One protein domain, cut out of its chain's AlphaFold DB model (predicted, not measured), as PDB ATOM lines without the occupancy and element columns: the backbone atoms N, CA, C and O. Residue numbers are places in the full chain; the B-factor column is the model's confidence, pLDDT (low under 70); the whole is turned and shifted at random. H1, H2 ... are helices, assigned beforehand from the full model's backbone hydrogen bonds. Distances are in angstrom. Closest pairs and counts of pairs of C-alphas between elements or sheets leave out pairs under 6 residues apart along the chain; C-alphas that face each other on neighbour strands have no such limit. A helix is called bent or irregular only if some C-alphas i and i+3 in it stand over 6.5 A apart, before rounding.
ATOM      1  N   THR A   4     -16.978   3.929  42.373       88.75
ATOM      2  CA  THR A   4     -16.642   4.025  40.945       88.75
ATOM      3  C   THR A   4     -17.855   4.308  40.048       88.75
ATOM      4  O   THR A   4     -17.743   5.045  39.074       88.75
ATOM      5  N   GLU A   5     -19.030   3.733  40.330       91.56
ATOM      6  CA  GLU A   5     -20.231   3.988  39.519       91.56
ATOM      7  C   GLU A   5     -20.784   5.401  39.723       91.56
ATOM      8  O   GLU A   5     -21.289   6.008  38.777       91.56
ATOM      9  N   GLU A   6     -20.702   5.918  40.949       92.62
ATOM     10  CA  GLU A   6     -21.102   7.291  41.266       92.62
ATOM     11  C   GLU A   6     -20.217   8.296  40.532       92.62
ATOM     12  O   GLU A   6     -20.739   9.202  39.884       92.62
ATOM     13  N   GLU A   7     -18.902   8.075  40.531       94.69
ATOM     14  CA  GLU A   7     -17.940   8.894  39.790       94.69
ATOM     15  C   GLU A   7     -18.196   8.869  38.273       94.69
ATOM     16  O   GLU A   7     -18.217   9.923  37.632       94.69
ATOM     17  N   VAL A   8     -18.486   7.695  37.692       95.94
ATOM     18  CA  VAL A   8     -18.877   7.577  36.273       95.94
ATOM     19  C   VAL A   8     -20.123   8.412  35.969       95.94
ATOM     20  O   VAL A   8     -20.163   9.146  34.977       95.94
ATOM     21  N   ARG A   9     -21.161   8.315  36.807       95.25
ATOM     22  CA  ARG A   9     -22.408   9.064  36.599       95.25
ATOM     23  C   ARG A   9     -22.203  10.564  36.794       95.25
ATOM     24  O   ARG A   9     -22.746  11.341  36.013       95.25
ATOM     25  N   ALA A  10     -21.390  10.965  37.769       95.12
ATOM     26  CA  ALA A  10     -21.019  12.358  37.987       95.12
ATOM     27  C   ALA A  10     -20.271  12.940  36.774       95.12
ATOM     28  O   ALA A  10     -20.578  14.050  36.341       95.12
ATOM     29  N   ALA A  11     -19.364  12.172  36.155       95.12
ATOM     30  CA  ALA A  11     -18.627  12.600  34.964       95.12
ATOM     31  C   ALA A  11     -19.535  12.949  33.766       95.12
ATOM     32  O   ALA A  11     -19.171  13.805  32.949       95.12
ATOM     33  N   LEU A  12     -20.707  12.308  33.671       96.19
ATOM     34  CA  LEU A  12     -21.696  12.476  32.598       96.19
ATOM     35  C   LEU A  12     -22.965  13.226  33.043       96.19
ATOM     36  O   LEU A  12     -23.943  13.270  32.292       96.19
ATOM     37  N   ALA A  13     -22.971  13.831  34.233       93.94
ATOM     38  CA  ALA A  13     -24.132  14.544  34.753       93.94
ATOM     39  C   ALA A  13     -24.596  15.654  33.788       93.94
ATOM     40  O   ALA A  13     -23.796  16.444  33.285       93.94
ATOM     41  N   GLY A  14     -25.902  15.687  33.501       91.88
ATOM     42  CA  GLY A  14     -26.508  16.653  32.575       91.88
ATOM     43  C   GLY A  14     -26.230  16.400  31.087       91.88
ATOM     44  O   GLY A  14     -26.647  17.200  30.251       91.88
ATOM     45  N   ARG A  15     -25.549  15.302  30.728       94.06
ATOM     46  CA  ARG A  15     -25.245  14.949  29.334       94.06
ATOM     47  C   ARG A  15     -26.209  13.895  28.805       94.06
ATOM     48  O   ARG A  15     -26.524  12.931  29.504       94.06
ATOM     49  N   ARG A  16     -26.631  14.031  27.543       94.06
ATOM     50  CA  ARG A  16     -27.528  13.053  26.895       94.06
ATOM     51  C   ARG A  16     -26.895  11.663  26.803       94.06
ATOM     52  O   ARG A  16     -27.592  10.665  26.933       94.06
ATOM     53  N   GLU A  17     -25.571  11.604  26.644       93.75
ATOM     54  CA  GLU A  17     -24.838  10.351  26.458       93.75
ATOM     55  C   GLU A  17     -24.794   9.504  27.741       93.75
ATOM     56  O   GLU A  17     -24.442   8.330  27.696       93.75
ATOM     57  N   SER A  18     -25.224  10.057  28.885       95.38
ATOM     58  CA  SER A  18     -25.416   9.295  30.127       95.38
ATOM     59  C   SER A  18     -26.410   8.138  29.977       95.38
ATOM     60  O   SER A  18     -26.282   7.145  30.692       95.38
ATOM     61  N   ALA A  19     -27.351   8.218  29.029       94.88
ATOM     62  CA  ALA A  19     -28.271   7.125  28.722       94.88
ATOM     63  C   ALA A  19     -27.537   5.860  28.239       94.88
ATOM     64  O   ALA A  19     -27.967   4.749  28.540       94.88
ATOM     65  N   LEU A  20     -26.389   6.022  27.567       96.00
ATOM     66  CA  LEU A  20     -25.585   4.916  27.045       96.00
ATOM     67  C   LEU A  20     -24.975   4.053  28.165       96.00
ATOM     68  O   LEU A  20     -24.632   2.900  27.938       96.00
ATOM     69  N   LEU A  21     -24.894   4.571  29.397       96.81
ATOM     70  CA  LEU A  21     -24.437   3.818  30.571       96.81
ATOM     71  C   LEU A  21     -25.376   2.672  30.981       96.81
ATOM     72  O   LEU A  21     -25.008   1.879  31.849       96.81
ATOM     73  N   ALA A  22     -26.588   2.600  30.418       95.25
ATOM     74  CA  ALA A  22     -27.463   1.443  30.582       95.25
ATOM     75  C   ALA A  22     -26.870   0.180  29.931       95.25
ATOM     76  O   ALA A  22     -27.151  -0.924  30.394       95.25
ATOM     77  N   GLU A  23     -26.011   0.341  28.917       96.75
ATOM     78  CA  GLU A  23     -25.287  -0.759  28.290       96.75
ATOM     79  C   GLU A  23     -24.119  -1.227  29.181       96.75
ATOM     80  O   GLU A  23     -23.196  -0.445  29.455       96.75
ATOM     81  N   PRO A  24     -24.086  -2.502  29.619       96.50
ATOM     82  CA  PRO A  24     -23.061  -2.988  30.545       96.50
ATOM     83  C   PRO A  24     -21.628  -2.843  30.018       96.50
ATOM     84  O   PRO A  24     -20.714  -2.541  30.784       96.50
ATOM     85  N   SER A  25     -21.428  -3.028  28.710       97.44
ATOM     86  CA  SER A  25     -20.116  -2.894  28.065       97.44
ATOM     87  C   SER A  25     -19.614  -1.445  28.069       97.44
ATOM     88  O   SER A  25     -18.422  -1.205  28.237       97.44
ATOM     89  N   VAL A  26     -20.517  -0.466  27.978       98.19
ATOM     90  CA  VAL A  26     -20.187   0.966  28.052       98.19
ATOM     91  C   VAL A  26     -19.861   1.374  29.485       98.19
ATOM     92  O   VAL A  26     -18.868   2.061  29.733       98.19
ATOM     93  N   MET A  27     -20.649   0.893  30.451       97.38
ATOM     94  CA  MET A  27     -20.358   1.068  31.874       97.38
ATOM     95  C   MET A  27     -18.985   0.482  32.246       97.38
ATOM     96  O   MET A  27     -18.251   1.101  33.017       97.38
ATOM     97  N   ALA A  28     -18.607  -0.674  31.690       96.88
ATOM     98  CA  ALA A  28     -17.301  -1.286  31.935       96.88
ATOM     99  C   ALA A  28     -16.136  -0.387  31.480       96.88
ATOM    100  O   ALA A  28     -15.212  -0.161  32.259       96.88
ATOM    101  N   VAL A  29     -16.218   0.201  30.279       97.69
ATOM    102  CA  VAL A  29     -15.217   1.167  29.782       97.69
ATOM    103  C   VAL A  29     -15.119   2.379  30.702       97.69
ATOM    104  O   VAL A  29     -14.025   2.783  31.089       97.69
ATOM    105  N   ALA A  30     -16.258   2.954  31.093       97.88
ATOM    106  CA  ALA A  30     -16.263   4.126  31.958       97.88
ATOM    107  C   ALA A  30     -15.635   3.826  33.333       97.88
ATOM    108  O   ALA A  30     -14.849   4.627  33.837       97.88
ATOM    109  N   ARG A  31     -15.915   2.650  33.916       97.31
ATOM    110  CA  ARG A  31     -15.283   2.200  35.171       97.31
ATOM    111  C   ARG A  31     -13.787   1.963  35.023       97.31
ATOM    112  O   ARG A  31     -13.045   2.306  35.941       97.31
ATOM    113  N   LEU A  32     -13.350   1.394  33.900       96.88
ATOM    114  CA  LEU A  32     -11.929   1.217  33.597       96.88
ATOM    115  C   LEU A  32     -11.226   2.576  33.604       96.88
ATOM    116  O   LEU A  32     -10.234   2.744  34.309       96.88
ATOM    117  N   LEU A  33     -11.790   3.576  32.921       97.00
ATOM    118  CA  LEU A  33     -11.232   4.930  32.896       97.00
ATOM    119  C   LEU A  33     -11.207   5.579  34.286       97.00
ATOM    120  O   LEU A  33     -10.187   6.146  34.659       97.00
ATOM    121  N   VAL A  34     -12.272   5.448  35.085       96.31
ATOM    122  CA  VAL A  34     -12.287   5.928  36.483       96.31
ATOM    123  C   VAL A  34     -11.228   5.242  37.344       96.31
ATOM    124  O   VAL A  34     -10.580   5.874  38.171       96.31
ATOM    125  N   THR A  35     -10.994   3.952  37.122       95.06
ATOM    126  CA  THR A  35     -10.024   3.185  37.909       95.06
ATOM    127  C   THR A  35      -8.580   3.529  37.531       95.06
ATOM    128  O   THR A  35      -7.696   3.577  38.394       95.06
ATOM    129  N   ARG A  36      -8.309   3.744  36.238       95.50
ATOM    130  CA  ARG A  36      -6.943   3.890  35.716       95.50
ATOM    131  C   ARG A  36      -6.501   5.344  35.552       95.50
ATOM    132  O   ARG A  36      -5.312   5.604  35.722       95.50
ATOM    133  N   CYS A  37      -7.398   6.291  35.290       94.12
ATOM    134  CA  CYS A  37      -7.050   7.699  35.067       94.12
ATOM    135  C   CYS A  37      -7.186   8.537  36.349       94.12
ATOM    136  O   CYS A  37      -8.089   8.309  37.146       94.12
ATOM    137  N   ARG A  38      -6.318   9.542  36.537       86.50
ATOM    138  CA  ARG A  38      -6.410  10.485  37.673       86.50
ATOM    139  C   ARG A  38      -7.595  11.448  37.540       86.50
ATOM    140  O   ARG A  38      -8.371  11.576  38.475       86.50
ATOM    141  N   ASP A  39      -7.780  12.043  36.364       83.31
ATOM    142  CA  ASP A  39      -8.890  12.960  36.063       83.31
ATOM    143  C   ASP A  39      -9.869  12.318  35.085       83.31
ATOM    144  O   ASP A  39     -10.089  12.770  33.959       83.31
ATOM    145  N   ALA A  40     -10.450  11.196  35.502       89.81
ATOM    146  CA  ALA A  40     -11.226  10.329  34.623       89.81
ATOM    147  C   ALA A  40     -12.422  11.014  33.946       89.81
ATOM    148  O   ALA A  40     -12.851  10.579  32.879       89.81
ATOM    149  N   GLY A  41     -12.947  12.104  34.513       91.75
ATOM    150  CA  GLY A  41     -14.124  12.790  33.988       91.75
ATOM    151  C   GLY A  41     -13.989  13.235  32.528       91.75
ATOM    152  O   GLY A  41     -14.943  13.089  31.764       91.75
ATOM    153  N   ILE A  42     -12.825  13.752  32.112       90.38
ATOM    154  CA  ILE A  42     -12.619  14.153  30.710       90.38
ATOM    155  C   ILE A  42     -12.583  12.934  29.786       90.38
ATOM    156  O   ILE A  42     -13.257  12.928  28.759       90.38
ATOM    157  N   TRP A  43     -11.889  11.873  30.196       94.12
ATOM    158  CA  TRP A  43     -11.753  10.647  29.418       94.12
ATOM    159  C   TRP A  43     -13.080   9.909  29.274       94.12
ATOM    160  O   TRP A  43     -13.428   9.504  28.169       94.12
ATOM    161  N   VAL A  44     -13.867   9.817  30.350       96.94
ATOM    162  CA  VAL A  44     -15.219   9.242  30.323       96.94
ATOM    163  C   VAL A  44     -16.116  10.036  29.374       96.94
ATOM    164  O   VAL A  44     -16.785   9.441  28.531       96.94
ATOM    165  N   ARG A  45     -16.108  11.376  29.447       96.19
ATOM    166  CA  ARG A  45     -16.905  12.217  28.538       96.19
ATOM    167  C   ARG A  45     -16.507  12.034  27.075       96.19
ATOM    168  O   ARG A  45     -17.392  11.938  26.228       96.19
ATOM    169  N   THR A  46     -15.211  11.972  26.781       94.19
ATOM    170  CA  THR A  46     -14.706  11.784  25.414       94.19
ATOM    171  C   THR A  46     -15.018  10.383  24.890       94.19
ATOM    172  O   THR A  46     -15.571  10.252  23.798       94.19
ATOM    173  N   ALA A  47     -14.734   9.335  25.670       97.06
ATOM    174  CA  ALA A  47     -15.000   7.951  25.285       97.06
ATOM    175  C   ALA A  47     -16.495   7.704  25.071       97.06
ATOM    176  O   ALA A  47     -16.898   7.257  24.003       97.06
ATOM    177  N   VAL A  48     -17.342   8.059  26.039       98.06
ATOM    178  CA  VAL A  48     -18.789   7.823  25.925       98.06
ATOM    179  C   VAL A  48     -19.418   8.733  24.865       98.06
ATOM    180  O   VAL A  48     -20.290   8.291  24.125       98.06
ATOM    181  N   GLY A  49     -18.941   9.973  24.716       96.62
ATOM    182  CA  GLY A  49     -19.415  10.890  23.675       96.62
ATOM    183  C   GLY A  49     -19.141  10.401  22.252       96.62
ATOM    184  O   GLY A  49     -19.999  10.492  21.374       96.62
ATOM    185  N   THR A  50     -17.950   9.854  22.020       96.25
ATOM    186  CA  THR A  50     -17.564   9.288  20.717       96.25
ATOM    187  C   THR A  50     -18.227   7.932  20.478       96.25
ATOM    188  O   THR A  50     -18.670   7.657  19.362       96.25
ATOM    189  N   LEU A  51     -18.422   7.137  21.534       96.94
ATOM    190  CA  LEU A  51     -19.151   5.874  21.468       96.94
ATOM    191  C   LEU A  51     -20.654   6.058  21.201       96.94
ATOM    192  O   LEU A  51     -21.217   5.278  20.446       96.94
ATOM    193  N   ASP A  52     -21.300   7.107  21.726       96.25
ATOM    194  CA  ASP A  52     -22.687   7.465  21.370       96.25
ATOM    195  C   ASP A  52     -22.831   7.714  19.864       96.25
ATOM    196  O   ASP A  52     -23.776   7.257  19.217       96.25
ATOM    197  N   ARG A  53     -21.869   8.435  19.280       94.75
ATOM    198  CA  ARG A  53     -21.859   8.679  17.838       94.75
ATOM    199  C   ARG A  53     -21.657   7.387  17.058       94.75
ATOM    200  O   ARG A  53     -22.411   7.132  16.123       94.75
ATOM    201  N   TYR A  54     -20.697   6.569  17.472       95.81
ATOM    202  CA  TYR A  54     -20.443   5.263  16.874       95.81
ATOM    203  C   TYR A  54     -21.650   4.324  16.953       95.81
ATOM    204  O   TYR A  54     -21.986   3.680  15.963       95.81
ATOM    205  N   ALA A  55     -22.357   4.312  18.086       95.38
ATOM    206  CA  ALA A  55     -23.573   3.533  18.265       95.38
ATOM    207  C   ALA A  55     -24.623   3.891  17.204       95.38
ATOM    208  O   ALA A  55     -25.220   3.009  16.594       95.38
ATOM    209  N   ARG A  56     -24.809   5.190  16.937       92.62
ATOM    210  CA  ARG A  56     -25.765   5.682  15.934       92.62
ATOM    211  C   ARG A  56     -25.312   5.439  14.497       92.62
ATOM    212  O   ARG A  56     -26.144   5.147  13.646       92.62
ATOM    213  N   GLU A  57     -24.025   5.612  14.213       93.12
ATOM    214  CA  GLU A  57     -23.520   5.616  12.838       93.12
ATOM    215  C   GLU A  57     -23.094   4.222  12.361       93.12
ATOM    216  O   GLU A  57     -23.502   3.821  11.274       93.12
ATOM    217  N   ALA A  58     -22.347   3.464  13.164       90.88
ATOM    218  CA  ALA A  58     -21.787   2.169  12.768       90.88
ATOM    219  C   ALA A  58     -22.542   0.968  13.361       90.88
ATOM    220  O   ALA A  58     -22.664  -0.057  12.700       90.88
ATOM    221  N   ALA A  59     -23.082   1.087  14.581       91.19
ATOM    222  CA  ALA A  59     -23.794  -0.018  15.236       91.19
ATOM    223  C   ALA A  59     -25.306  -0.048  14.952       91.19
ATOM    224  O   ALA A  59     -26.005  -0.926  15.447       91.19
ATOM    225  N   GLY A  60     -25.845   0.927  14.210       89.38
ATOM    226  CA  GLY A  60     -27.284   1.008  13.921       89.38
ATOM    227  C   GLY A  60     -28.175   1.125  15.167       89.38
ATOM    228  O   GLY A  60     -29.355   0.794  15.109       89.38
ATOM    229  N   GLY A  61     -27.619   1.579  16.293       92.12
ATOM    230  CA  GLY A  61     -28.279   1.625  17.598       92.12
ATOM    231  C   GLY A  61     -28.171   0.342  18.431       92.12
ATOM    232  O   GLY A  61     -28.655   0.349  19.557       92.12
ATOM    233  N   ASP A  62     -27.524  -0.717  17.934       95.50
ATOM    234  CA  ASP A  62     -27.375  -2.007  18.624       95.50
ATOM    235  C   ASP A  62     -25.899  -2.326  18.927       95.50
ATOM    236  O   ASP A  62     -25.233  -3.116  18.252       95.50
ATOM    237  N   LEU A  63     -25.361  -1.688  19.973       96.88
ATOM    238  CA  LEU A  63     -23.997  -1.961  20.441       96.88
ATOM    239  C   LEU A  63     -23.835  -3.402  20.947       96.88
ATOM    240  O   LEU A  63     -22.762  -3.984  20.794       96.88
ATOM    241  N   ALA A  64     -24.870  -3.980  21.561       96.56
ATOM    242  CA  ALA A  64     -24.805  -5.326  22.120       96.56
ATOM    243  C   ALA A  64     -24.703  -6.389  21.016       96.56
ATOM    244  O   ALA A  64     -23.841  -7.269  21.096       96.56
ATOM    245  N   GLY A  65     -25.525  -6.275  19.970       97.38
ATOM    246  CA  GLY A  65     -25.468  -7.134  18.791       97.38
ATOM    247  C   GLY A  65     -24.158  -6.976  18.027       97.38
ATOM    248  O   GLY A  65     -23.533  -7.979  17.674       97.38
ATOM    249  N   LEU A  66     -23.672  -5.740  17.857       97.44
ATOM    250  CA  LEU A  66     -22.364  -5.503  17.245       97.44
ATOM    251  C   LEU A  66     -21.242  -6.173  18.053       97.44
ATOM    252  O   LEU A  66     -20.413  -6.877  17.478       97.44
ATOM    253  N   LEU A  67     -21.240  -6.019  19.381       97.81
ATOM    254  CA  LEU A  67     -20.244  -6.649  20.250       97.81
ATOM    255  C   LEU A  67     -20.293  -8.180  20.182       97.81
ATOM    256  O   LEU A  67     -19.243  -8.822  20.169       97.81
ATOM    257  N   ALA A  68     -21.490  -8.766  20.140       97.62
ATOM    258  CA  ALA A  68     -21.655 -10.206  19.972       97.62
ATOM    259  C   ALA A  68     -21.022 -10.682  18.655       97.62
ATOM    260  O   ALA A  68     -20.192 -11.589  18.681       97.62
ATOM    261  N   ALA A  69     -21.301  -9.997  17.542       97.38
ATOM    262  CA  ALA A  69     -20.691 -10.303  16.250       97.38
ATOM    263  C   ALA A  69     -19.157 -10.167  16.276       97.38
ATOM    264  O   ALA A  69     -18.455 -11.007  15.723       97.38
ATOM    265  N   GLY A  70     -18.613  -9.151  16.956       97.12
ATOM    266  CA  GLY A  70     -17.162  -8.981  17.088       97.12
ATOM    267  C   GLY A  70     -16.471 -10.023  17.971       97.12
ATOM    268  O   GLY A  70     -15.296 -10.317  17.768       97.12
ATOM    269  N   ARG A  71     -17.189 -10.620  18.929       96.38
ATOM    270  CA  ARG A  71     -16.679 -11.757  19.717       96.38
ATOM    271  C   ARG A  71     -16.616 -13.046  18.904       96.38
ATOM    272  O   ARG A  71     -15.771 -13.889  19.189       96.38
ATOM    273  N   GLU A  72     -17.496 -13.194  17.919       96.88
ATOM    274  CA  GLU A  72     -17.481 -14.316  16.977       96.88
ATOM    275  C   GLU A  72     -16.434 -14.111  15.869       96.88
ATOM    276  O   GLU A  72     -15.725 -15.050  15.508       96.88
ATOM    277  N   ASP A  73     -16.295 -12.880  15.370       96.62
ATOM    278  CA  ASP A  73     -15.342 -12.492  14.330       96.62
ATOM    279  C   ASP A  73     -14.695 -11.135  14.655       96.62
ATOM    280  O   ASP A  73     -15.268 -10.068  14.414       96.62
ATOM    281  N   ALA A  74     -13.445 -11.165  15.128       93.56
ATOM    282  CA  ALA A  74     -12.693  -9.962  15.493       93.56
ATOM    283  C   ALA A  74     -12.522  -8.965  14.328       93.56
ATOM    284  O   ALA A  74     -12.359  -7.766  14.555       93.56
ATOM    285  N   SER A  75     -12.619  -9.414  13.070       95.25
ATOM    286  CA  SER A  75     -12.536  -8.504  11.922       95.25
ATOM    287  C   SER A  75     -13.745  -7.561  11.811       95.25
ATOM    288  O   SER A  75     -13.635  -6.506  11.187       95.25
ATOM    289  N   VAL A  76     -14.873  -7.869  12.469       96.75
ATOM    290  CA  VAL A  76     -16.023  -6.955  12.602       96.75
ATOM    291  C   VAL A  76     -15.630  -5.673  13.340       96.75
ATOM    292  O   VAL A  76     -16.051  -4.586  12.936       96.75
ATOM    293  N   ALA A  77     -14.793  -5.770  14.377       95.12
ATOM    294  CA  ALA A  77     -14.334  -4.601  15.124       95.12
ATOM    295  C   ALA A  77     -13.543  -3.649  14.220       95.12
ATOM    296  O   ALA A  77     -13.866  -2.466  14.128       95.12
ATOM    297  N   GLN A  78     -12.579  -4.181  13.465       93.25
ATOM    298  CA  GLN A  78     -11.780  -3.387  12.533       93.25
ATOM    299  C   GLN A  78     -12.638  -2.775  11.411       93.25
ATOM    300  O   GLN A  78     -12.593  -1.565  11.195       93.25
ATOM    301  N   ARG A  79     -13.484  -3.579  10.748       93.75
ATOM    302  CA  ARG A  79     -14.357  -3.102   9.656       93.75
ATOM    303  C   ARG A  79     -15.309  -1.995  10.102       93.75
ATOM    304  O   ARG A  79     -15.547  -1.047   9.363       93.75
ATOM    305  N   SER A  80     -15.874  -2.112  11.301       95.00
ATOM    306  CA  SER A  80     -16.821  -1.115  11.814       95.00
ATOM    307  C   SER A  80     -16.145   0.204  12.204       95.00
ATOM    308  O   SER A  80     -16.763   1.255  12.058       95.00
ATOM    309  N   LEU A  81     -14.884   0.182  12.651       93.69
ATOM    310  CA  LEU A  81     -14.083   1.400  12.824       93.69
ATOM    311  C   LEU A  81     -13.756   2.054  11.474       93.69
ATOM    312  O   LEU A  81     -13.883   3.269  11.328       93.69
ATOM    313  N   GLU A  82     -13.384   1.255  10.474       91.56
ATOM    314  CA  GLU A  82     -13.119   1.736   9.112       91.56
ATOM    315  C   GLU A  82     -14.364   2.356   8.460       91.56
ATOM    316  O   GLU A  82     -14.251   3.385   7.793       91.56
ATOM    317  N   ASP A  83     -15.560   1.815   8.717       90.62
ATOM    318  CA  ASP A  83     -16.829   2.388   8.243       90.62
ATOM    319  C   ASP A  83     -17.067   3.814   8.775       90.62
ATOM    320  O   ASP A  83     -17.552   4.676   8.039       90.62
ATOM    321  N   ILE A  84     -16.653   4.126  10.015       89.69
ATOM    322  CA  ILE A  84     -16.692   5.513  10.519       89.69
ATOM    323  C   ILE A  84     -15.827   6.413   9.636       89.69
ATOM    324  O   ILE A  84     -16.270   7.485   9.228       89.69
ATOM    325  N   ALA A  85     -14.593   5.995   9.345       88.12
ATOM    326  CA  ALA A  85     -13.673   6.799   8.548       88.12
ATOM    327  C   ALA A  85     -14.213   7.031   7.129       88.12
ATOM    328  O   ALA A  85     -14.157   8.154   6.628       88.12
ATOM    329  N   LEU A  86     -14.820   6.009   6.517       88.94
ATOM    330  CA  LEU A  86     -15.442   6.114   5.193       88.94
ATOM    331  C   LEU A  86     -16.637   7.079   5.162       88.94
ATOM    332  O   LEU A  86     -16.849   7.760   4.159       88.94
ATOM    333  N   ARG A  87     -17.405   7.179   6.253       90.00
ATOM    334  CA  ARG A  87     -18.544   8.109   6.367       90.00
ATOM    335  C   ARG A  87     -18.130   9.564   6.558       90.00
ATOM    336  O   ARG A  87     -18.952  10.452   6.339       90.00
ATOM    337  N   HIS A  88     -16.880   9.809   6.949       88.44
ATOM    338  CA  HIS A  88     -16.366  11.139   7.264       88.44
ATOM    339  C   HIS A  88     -15.091  11.476   6.471       88.44
ATOM    340  O   HIS A  88     -14.051  11.747   7.074       88.44
ATOM    341  N   PRO A  89     -15.155  11.511   5.125       84.44
ATOM    342  CA  PRO A  89     -13.973  11.676   4.272       84.44
ATOM    343  C   PRO A  89     -13.300  13.049   4.397       84.44
ATOM    344  O   PRO A  89     -12.141  13.198   4.022       84.44
ATOM    345  N   ASP A  90     -14.016  14.053   4.907       86.00
ATOM    346  CA  ASP A  90     -13.510  15.421   5.050       86.00
ATOM    347  C   ASP A  90     -12.893  15.691   6.442       86.00
ATOM    348  O   ASP A  90     -12.474  16.814   6.731       86.00
ATOM    349  N   LEU A  91     -12.845  14.688   7.331       85.19
ATOM    350  CA  LEU A  91     -12.197  14.828   8.636       85.19
ATOM    351  C   LEU A  91     -10.686  14.643   8.537       85.19
ATOM    352  O   LEU A  91     -10.178  13.780   7.825       85.19
ATOM    353  N   THR A  92      -9.953  15.435   9.315       85.88
ATOM    354  CA  THR A  92      -8.507  15.259   9.452       85.88
ATOM    355  C   THR A  92      -8.183  13.983  10.232       85.88
ATOM    356  O   THR A  92      -8.999  13.496  11.017       85.88
ATOM    357  N   ALA A  93      -6.951  13.485  10.100       85.12
ATOM    358  CA  ALA A  93      -6.480  12.325  10.860       85.12
ATOM    359  C   ALA A  93      -6.681  12.496  12.379       85.12
ATOM    360  O   ALA A  93      -7.182  11.594  13.040       85.12
ATOM    361  N   GLY A  94      -6.396  13.682  12.933       85.56
ATOM    362  CA  GLY A  94      -6.622  13.958  14.356       85.56
ATOM    363  C   GLY A  94      -8.101  13.949  14.761       85.56
ATOM    364  O   GLY A  94      -8.440  13.504  15.857       85.56
ATOM    365  N   GLN A  95      -9.005  14.388  13.879       88.88
ATOM    366  CA  GLN A  95     -10.447  14.304  14.124       88.88
ATOM    367  C   GLN A  95     -10.947  12.856  14.055       88.88
ATOM    368  O   GLN A  95     -11.767  12.465  14.884       88.88
ATOM    369  N   LEU A  96     -10.435  12.055  13.118       91.06
ATOM    370  CA  LEU A  96     -10.731  10.622  13.039       91.06
ATOM    371  C   LEU A  96     -10.203   9.868  14.264       91.06
ATOM    372  O   LEU A  96     -10.946   9.089  14.851       91.06
ATOM    373  N   ALA A  97      -8.979  10.161  14.711       90.12
ATOM    374  CA  ALA A  97      -8.407   9.604  15.935       90.12
ATOM    375  C   ALA A  97      -9.271   9.931  17.165       90.12
ATOM    376  O   ALA A  97      -9.568   9.055  17.978       90.12
ATOM    377  N   ALA A  98      -9.744  11.178  17.270       90.44
ATOM    378  CA  ALA A  98     -10.662  11.577  18.331       90.44
ATOM    379  C   ALA A  98     -12.000  10.820  18.255       90.44
ATOM    380  O   ALA A  98     -12.507  10.393  19.287       90.44
ATOM    381  N   LEU A  99     -12.564  10.613  17.059       92.69
ATOM    382  CA  LEU A  99     -13.802   9.842  16.878       92.69
ATOM    383  C   LEU A  99     -13.640   8.349  17.179       92.69
ATOM    384  O   LEU A  99     -14.572   7.734  17.692       92.69
ATOM    385  N   ALA A 100     -12.474   7.778  16.882       93.75
ATOM    386  CA  ALA A 100     -12.164   6.375  17.133       93.75
ATOM    387  C   ALA A 100     -11.911   6.071  18.618       93.75
ATOM    388  O   ALA A 100     -12.008   4.918  19.025       93.75
ATOM    389  N   PHE A 101     -11.620   7.091  19.432       95.56
ATOM    390  CA  PHE A 101     -11.188   6.943  20.823       95.56
ATOM    391  C   PHE A 101     -12.088   6.022  21.665       95.56
ATOM    392  O   PHE A 101     -11.633   4.996  22.169       95.56
ATOM    393  N   GLY A 102     -13.373   6.362  21.809       96.75
ATOM    394  CA  GLY A 102     -14.330   5.560  22.574       96.75
ATOM    395  C   GLY A 102     -14.553   4.156  22.005       96.75
ATOM    396  O   GLY A 102     -14.445   3.191  22.759       96.75
ATOM    397  N   PRO A 103     -14.834   4.013  20.696       97.12
ATOM    398  CA  PRO A 103     -14.994   2.712  20.041       97.12
ATOM    399  C   PRO A 103     -13.795   1.767  20.197       97.12
ATOM    400  O   PRO A 103     -13.985   0.601  20.541       97.12
ATOM    401  N   THR A 104     -12.567   2.260  20.013       97.19
ATOM    402  CA  THR A 104     -11.347   1.458  20.182       97.19
ATOM    403  C   THR A 104     -11.207   0.965  21.622       97.19
ATOM    404  O   THR A 104     -10.969  -0.225  21.847       97.19
ATOM    405  N   LEU A 105     -11.434   1.839  22.611       97.31
ATOM    406  CA  LEU A 105     -11.430   1.453  24.026       97.31
ATOM    407  C   LEU A 105     -12.528   0.441  24.355       97.31
ATOM    408  O   LEU A 105     -12.299  -0.484  25.128       97.31
ATOM    409  N   TRP A 106     -13.711   0.602  23.767       98.12
ATOM    410  CA  TRP A 106     -14.855  -0.272  24.000       98.12
ATOM    411  C   TRP A 106     -14.633  -1.694  23.498       98.12
ATOM    412  O   TRP A 106     -14.834  -2.639  24.263       98.12
ATOM    413  N   TRP A 107     -14.142  -1.855  22.268       98.00
ATOM    414  CA  TRP A 107     -13.758  -3.169  21.746       98.00
ATOM    415  C   TRP A 107     -12.681  -3.834  22.603       98.00
ATOM    416  O   TRP A 107     -12.833  -4.989  23.010       98.00
ATOM    417  N   THR A 108     -11.644  -3.067  22.941       97.06
ATOM    418  CA  THR A 108     -10.513  -3.523  23.755       97.06
ATOM    419  C   THR A 108     -10.961  -4.000  25.137       97.06
ATOM    420  O   THR A 108     -10.677  -5.132  25.523       97.06
ATOM    421  N   ALA A 109     -11.723  -3.178  25.866       97.00
ATOM    422  CA  ALA A 109     -12.234  -3.507  27.198       97.00
ATOM    423  C   ALA A 109     -13.183  -4.714  27.183       97.00
ATOM    424  O   ALA A 109     -13.310  -5.428  28.176       97.00
ATOM    425  N   ALA A 110     -13.848  -4.966  26.053       96.81
ATOM    426  CA  ALA A 110     -14.709  -6.125  25.878       96.81
ATOM    427  C   ALA A 110     -13.959  -7.405  25.457       96.81
ATOM    428  O   ALA A 110     -14.609  -8.439  25.260       96.81
ATOM    429  N   GLY A 111     -12.627  -7.343  25.343       95.62
ATOM    430  CA  GLY A 111     -11.754  -8.467  25.004       95.62
ATOM    431  C   GLY A 111     -11.707  -8.805  23.513       95.62
ATOM    432  O   GLY A 111     -11.252  -9.890  23.158       95.62
TER     433      GLY A 111
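Overview. This is residues 4 to 111 of the 294 residues of an uncharacterized protein of Oryzihumus leptocrescens (UniProt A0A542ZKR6). Helix H4 runs through the middle of a compact cluster of crossed helices: H1, H2 and H3 pack round one side of it, and H7 crosses it on another. H6 folds back beside H7 as a helical hairpin, and H5 makes a corner with H6 at the rim. The printed part has 108 residues with seven named helices, H1 to H7 in order, and no named strand; the class is all helix. It is compact, with a radius of gyration of the C-alphas of 13.3 A, and spans 35 by 32 by 23 A.

Along the chain. Find C-alpha 4 at (-16.642, 4.025, 40.945), where H1, residues 4 to 11, begins. H2 follows at residues 16 to 22; it is neither bent nor irregular, but only just: C-alphas 16 and 19 are 6.2 A apart. H3, residues 24 to 36, is 18.3 A long. Look next for C-alpha 40 at (-11.226, 10.329, 34.623); from there H4 runs 25.5 A to residue 57. H5 is residues 63 to 72, and H6, residues 75 to 87, is 18.5 A long. H7, residues 93 to 109, runs 23.5 A to C-alpha 109 at (-12.234, -3.507, 27.198); it is irregular, C-alphas 99 and 102 being 7.1 A apart, with a kink of 43 degrees near residue 100.

Arrangement. Start at H4, the hub, which touches four helices. With residues 40 to 45 alone it touches H1, about perpendicular at 77 degrees, closest at the C-alphas of Ala 11 and Gly 41, 4.6 A. With residues 48 to 52 alone it touches H2 at 88 degrees, about perpendicular, closest at the C-alphas of Glu 17 and Gly 49, 6.1 A. H3 and H4 form a helical hairpin, opposite ways at a shallow tilt of 25 degrees; their closest C-alphas, of Val 34 and Ala 40, are 4.9 A apart. H7 touches residues 46 to 54 of H4 at 85 degrees, about perpendicular, with the C-alphas of Ala 47 and Gly 102 closest at 3.7 A. H6 and H7 are the other helical hairpin, closest at the C-alphas of Ala 85 and Leu 96, 6.6 A. H5 and H6 touch only at the corner, closest at the C-alphas of Gly 70 and Val 76, 5.1 A. In H1, H3, H4 and H5 every O i to N i+4 pair is within hydrogen-bond range; the counts are 8 of 9 in H6, 11 of 13 in H7 and 0 of 3 in H2, where 4 of 4 O i to N i+3 pairs are within range.

Size, cuts and confidence. The C-alphas of Glu 6 and Pro 89 are the two farthest apart, at 37.9 A. The printed part has no cut, and its six links between helices are tight. Its mean pLDDT is 94.0, and no printed residue is under 70.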